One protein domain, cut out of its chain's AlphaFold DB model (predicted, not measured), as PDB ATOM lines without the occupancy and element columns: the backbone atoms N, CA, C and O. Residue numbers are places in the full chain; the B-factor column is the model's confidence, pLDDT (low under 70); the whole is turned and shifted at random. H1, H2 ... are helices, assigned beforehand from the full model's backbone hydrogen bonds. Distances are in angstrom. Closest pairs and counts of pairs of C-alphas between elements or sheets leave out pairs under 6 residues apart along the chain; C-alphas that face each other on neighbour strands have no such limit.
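This is residues 30 to 70 of the 131 residues of an uncharacterized protein of Opitutaceae bacterium TSB47 (UniProt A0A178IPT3). Two helices make an open V with one long arm, H3, and one short arm, H2, which meet near their ends; the small helix H1 turns off at the other end of H2. The printed part has 41 residues, with three named helices in the order H1, H2, H3, no named strand, and the class all helix. It is only just extended, close to loose, with a radius of gyration of the C-alphas of 13.6 A, and only just flat, spanning 37 by 25 by 12 A.

H1, residues 30 to 35, and H2, residues 37 to 45, are close but not clearly touching; their closest C-alphas, of Arg 33 and Val 40, are 6.2 A apart. They run opposite ways at a steep tilt of 69 degrees, only just short of about perpendicular. H2 and H3, residues 48 to 70, are close but not clearly touching; their closest C-alphas, of Leu 43 and Val 51, are 7.4 A apart. They run opposite ways at a steep tilt of 64 degrees. H1 and H3 are apart. In H1, H2 and H3 every O i to N i+4 pair is within hydrogen-bond range.

H1 begins at C-alpha 30 (101.805, -6.198, 29.645) and is 8.7 A long from first to last C-alpha. H2 is 12.6 A long. H3 is 33.4 A long and ends at C-alpha 70 (84.982, -17.523, 2.366).

The two C-alphas farthest apart, of Gln 45 and Arg 70, are 37.7 A apart. The printed part has no cut, both links are tight, and no printed residue is under 70 in pLDDT.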
ATOM      1  N   ASN A  30     100.702  -6.392  28.705       95.19
ATOM      2  CA  ASN A  30     101.805  -6.198  29.645       95.19
ATOM      3  C   ASN A  30     102.661  -7.462  29.790       95.19
ATOM      4  O   ASN A  30     103.888  -7.374  29.715       95.19
ATOM      5  N   ALA A  31     102.035  -8.637  29.895       96.44
ATOM      6  CA  ALA A  31     102.743  -9.915  29.907       96.44
ATOM      7  C   ALA A  31     103.563 -10.120  28.623       96.44
ATOM      8  O   ALA A  31     104.749 -10.445  28.686       96.44
ATOM      9  N   PHE A  32     102.972  -9.852  27.454       95.62
ATOM     10  CA  PHE A  32     103.671  -9.973  26.175       95.62
ATOM     11  C   PHE A  32     104.858  -9.007  26.069       95.62
ATOM     12  O   PHE A  32     105.921  -9.389  25.582       95.62
ATOM     13  N   ARG A  33     104.708  -7.766  26.554       95.88
ATOM     14  CA  ARG A  33     105.793  -6.773  26.598       95.88
ATOM     15  C   ARG A  33     106.952  -7.232  27.479       95.88
ATOM     16  O   ARG A  33     108.099  -7.104  27.061       95.88
ATOM     17  N   ALA A  34     106.654  -7.781  28.657       95.81
ATOM     18  CA  ALA A  34     107.666  -8.295  29.578       95.81
ATOM     19  C   ALA A  34     108.423  -9.499  28.994       95.81
ATOM     20  O   ALA A  34     109.636  -9.599  29.151       95.81
ATOM     21  N   GLN A  35     107.724 -10.382  28.276       97.44
ATOM     22  CA  GLN A  35     108.322 -11.553  27.626       97.44
ATOM     23  C   GLN A  35     109.138 -11.199  26.373       97.44
ATOM     24  O   GLN A  35     110.060 -11.927  26.016       97.44
ATOM     25  N   ASN A  36     108.824 -10.084  25.701       96.56
ATOM     26  CA  ASN A  36     109.419  -9.715  24.412       96.56
ATOM     27  C   ASN A  36     110.061  -8.314  24.430       96.56
ATOM     28  O   ASN A  36     109.730  -7.473  23.586       96.56
ATOM     29  N   PRO A  37     111.013  -8.027  25.339       95.38
ATOM     30  CA  PRO A  37     111.542  -6.676  25.526       95.38
ATOM     31  C   PRO A  37     112.253  -6.130  24.278       95.38
ATOM     32  O   PRO A  37     112.099  -4.956  23.950       95.38
ATOM     33  N   LYS A  38     112.964  -6.983  23.523       95.81
ATOM     34  CA  LYS A  38     113.633  -6.589  22.266       95.81
ATOM     35  C   LYS A  38     112.645  -6.106  21.204       95.81
ATOM     36  O   LYS A  38     112.928  -5.155  20.487       95.81
ATOM     37  N   PHE A  39     111.483  -6.753  21.111       92.25
ATOM     38  CA  PHE A  39     110.447  -6.373  20.155       92.25
ATOM     39  C   PHE A  39     109.784  -5.050  20.546       92.25
ATOM     40  O   PHE A  39     109.539  -4.205  19.690       92.25
ATOM     41  N   VAL A  40     109.545  -4.841  21.844       94.12
ATOM     42  CA  VAL A  40     109.030  -3.564  22.354       94.12
ATOM     43  C   VAL A  40     109.998  -2.430  22.042       94.12
ATOM     44  O   VAL A  40     109.571  -1.381  21.570       94.12
ATOM     45  N   GLU A  41     111.292  -2.647  22.269       94.81
ATOM     46  CA  GLU A  41     112.313  -1.641  21.996       94.81
ATOM     47  C   GLU A  41     112.435  -1.335  20.500       94.81
ATOM     48  O   GLU A  41     112.435  -0.171  20.110       94.81
ATOM     49  N   TYR A  42     112.406  -2.365  19.651       93.94
ATOM     50  CA  TYR A  42     112.325  -2.189  18.204       93.94
ATOM     51  C   TYR A  42     111.138  -1.306  17.801       93.94
ATOM     52  O   TYR A  42     111.325  -0.326  17.086       93.94
ATOM     53  N   LEU A  43     109.929  -1.601  18.297       92.94
ATOM     54  CA  LEU A  43     108.734  -0.813  17.978       92.94
ATOM     55  C   LEU A  43     108.842   0.646  18.440       92.94
ATOM     56  O   LEU A  43     108.339   1.525  17.745       92.94
ATOM     57  N   ARG A  44     109.491   0.918  19.579       92.25
ATOM     58  CA  ARG A  44     109.705   2.290  20.082       92.25
ATOM     59  C   ARG A  44     110.628   3.115  19.191       92.25
ATOM     60  O   ARG A  44     110.483   4.330  19.149       92.25
ATOM     61  N   GLN A  45     111.563   2.468  18.504       95.75
ATOM     62  CA  GLN A  45     112.528   3.125  17.619       95.75
ATOM     63  C   GLN A  45     111.968   3.379  16.213       95.75
ATOM     64  O   GLN A  45     112.597   4.070  15.410       95.75
ATOM     65  N   LEU A  46     110.796   2.825  15.885       94.38
ATOM     66  CA  LEU A  46     110.185   3.028  14.578       94.38
ATOM     67  C   LEU A  46     109.545   4.419  14.460       94.38
ATOM     68  O   LEU A  46     108.883   4.881  15.391       94.38
ATOM     69  N   PRO A  47     109.637   5.058  13.278       95.75
ATOM     70  CA  PRO A  47     108.821   6.219  12.963       95.75
ATOM     71  C   PRO A  47     107.334   5.883  13.063       95.75
ATOM     72  O   PRO A  47     106.906   4.785  12.696       95.75
ATOM     73  N   ARG A  48     106.533   6.860  13.493       94.50
ATOM     74  CA  ARG A  48     105.084   6.706  13.666       94.50
ATOM     75  C   ARG A  48     104.393   6.143  12.419       94.50
ATOM     76  O   ARG A  48     103.635   5.187  12.532       94.50
ATOM     77  N   GLU A  49     104.717   6.678  11.244       95.38
ATOM     78  CA  GLU A  49     104.171   6.224   9.957       95.38
ATOM     79  C   GLU A  49     104.395   4.722   9.733       95.38
ATOM     80  O   GLU A  49     103.512   3.997   9.277       95.38
ATOM     81  N   ARG A  50     105.568   4.208  10.118       94.00
ATOM     82  CA  ARG A  50     105.889   2.789   9.960       94.00
ATOM     83  C   ARG A  50     105.038   1.911  10.874       94.00
ATOM     84  O   ARG A  50     104.601   0.846  10.447       94.00
ATOM     85  N   VAL A  51     104.761   2.361  12.098       94.94
ATOM     86  CA  VAL A  51     103.858   1.663  13.029       94.94
ATOM     87  C   VAL A  51     102.415   1.687  12.517       94.94
ATOM     88  O   VAL A  51     101.732   0.661  12.563       94.94
ATOM     89  N   GLU A  52     101.961   2.820  11.980       94.50
ATOM     90  CA  GLU A  52     100.630   2.953  11.373       94.50
ATOM     91  C   GLU A  52     100.470   2.003  10.177       94.50
ATOM     92  O   GLU A  52      99.511   1.231  10.130       94.50
ATOM     93  N   ASN A  53     101.460   1.951   9.284       96.62
ATOM     94  CA  ASN A  53     101.461   1.035   8.144       96.62
ATOM     95  C   ASN A  53     101.446  -0.441   8.569       96.62
ATOM     96  O   ASN A  53     100.741  -1.240   7.957       96.62
ATOM     97  N   MET A  54     102.146  -0.820   9.644       94.88
ATOM     98  CA  MET A  54     102.063  -2.183  10.191       94.88
ATOM     99  C   MET A  54     100.662  -2.513  10.722       94.88
ATOM    100  O   MET A  54     100.167  -3.627  10.535       94.88
ATOM    101  N   ALA A  55      99.998  -1.555  11.375       94.06
ATOM    102  CA  ALA A  55      98.631  -1.742  11.854       94.06
ATOM    103  C   ALA A  55      97.635  -1.883  10.690       94.06
ATOM    104  O   ALA A  55      96.747  -2.739  10.747       94.06
ATOM    105  N   ILE A  56      97.811  -1.090   9.628       96.25
ATOM    106  CA  ILE A  56      97.018  -1.175   8.394       96.25
ATOM    107  C   ILE A  56      97.249  -2.521   7.705       96.25
ATOM    108  O   ILE A  56      96.279  -3.209   7.389       96.25
ATOM    109  N   LEU A  57      98.506  -2.947   7.546       96.06
ATOM    110  CA  LEU A  57      98.851  -4.235   6.942       96.06
ATOM    111  C   LEU A  57      98.149  -5.390   7.660       96.06
ATOM    112  O   LEU A  57      97.500  -6.211   7.022       96.06
ATOM    113  N   ARG A  58      98.160  -5.392   8.997       95.06
ATOM    114  CA  ARG A  58      97.453  -6.410   9.786       95.06
ATOM    115  C   ARG A  58      95.946  -6.435   9.504       95.06
ATOM    116  O   ARG A  58      95.320  -7.490   9.585       95.06
ATOM    117  N   LYS A  59      95.330  -5.287   9.203       95.38
ATOM    118  CA  LYS A  59      93.911  -5.221   8.811       95.38
ATOM    119  C   LYS A  59      93.681  -5.757   7.403       95.38
ATOM    120  O   LYS A  59      92.686  -6.454   7.206       95.38
ATOM    121  N   ILE A  60      94.595  -5.483   6.477       95.69
ATOM    122  CA  ILE A  60      94.573  -6.048   5.124       95.69
ATOM    123  C   ILE A  60      94.676  -7.572   5.202       95.69
ATOM    124  O   ILE A  60      93.783  -8.259   4.722       95.69
ATOM    125  N   GLU A  61      95.666  -8.106   5.916       95.06
ATOM    126  CA  GLU A  61      95.845  -9.552   6.107       95.06
ATOM    127  C   GLU A  61      94.603 -10.210   6.728       95.06
ATOM    128  O   GLU A  61      94.165 -11.273   6.294       95.06
ATOM    129  N   GLN A  62      93.979  -9.569   7.725       95.06
ATOM    130  CA  GLN A  62      92.722 -10.055   8.304       95.06
ATOM    131  C   GLN A  62      91.581 -10.092   7.282       95.06
ATOM    132  O   GLN A  62      90.766 -11.017   7.313       95.06
ATOM    133  N   ALA A  63      91.485  -9.090   6.408       93.62
ATOM    134  CA  ALA A  63      90.476  -9.046   5.356       93.62
ATOM    135  C   ALA A  63      90.732 -10.128   4.297       93.62
ATOM    136  O   ALA A  63      89.820 -10.887   3.966       93.62
ATOM    137  N   GLU A  64      91.976 -10.269   3.842       93.38
ATOM    138  CA  GLU A  64      92.378 -11.305   2.891       93.38
ATOM    139  C   GLU A  64      92.147 -12.705   3.449       93.38
ATOM    140  O   GLU A  64      91.605 -13.566   2.761       93.38
ATOM    141  N   GLN A  65      92.494 -12.942   4.714       92.94
ATOM    142  CA  GLN A  65      92.282 -14.236   5.346       92.94
ATOM    143  C   GLN A  65      90.789 -14.578   5.440       92.94
ATOM    144  O   GLN A  65      90.401 -15.720   5.187       92.94
ATOM    145  N   LYS A  66      89.932 -13.600   5.766       89.56
ATOM    146  CA  LYS A  66      88.472 -13.786   5.744       89.56
ATOM    147  C   LYS A  66      87.978 -14.153   4.349       89.56
ATOM    148  O   LYS A  66      87.162 -15.065   4.226       89.56
ATOM    149  N   GLU A  67      88.481 -13.488   3.317       89.44
ATOM    150  CA  GLU A  67      88.097 -13.774   1.936       89.44
ATOM    151  C   GLU A  67      88.592 -15.158   1.488       89.44
ATOM    152  O   GLU A  67      87.812 -15.943   0.953       89.44
ATOM    153  N   ARG A  68      89.831 -15.541   1.826       89.56
ATOM    154  CA  ARG A  68      90.351 -16.904   1.608       89.56
ATOM    155  C   ARG A  68      89.465 -17.958   2.268       89.56
ATOM    156  O   ARG A  68      89.111 -18.951   1.636       89.56
ATOM    157  N   PHE A  69      89.065 -17.746   3.524       86.12
ATOM    158  CA  PHE A  69      88.154 -18.660   4.215       86.12
ATOM    159  C   PHE A  69      86.779 -18.721   3.555       86.12
ATOM    160  O   PHE A  69      86.202 -19.808   3.450       86.12
ATOM    161  N   ARG A  70      86.252 -17.586   3.092       84.81
ATOM    162  CA  ARG A  70      84.982 -17.523   2.366       84.81
ATOM    163  C   ARG A  70      85.048 -18.331   1.071       84.81
ATOM    164  O   ARG A  70      84.168 -19.160   0.854       84.81
TER     165      ARG A  70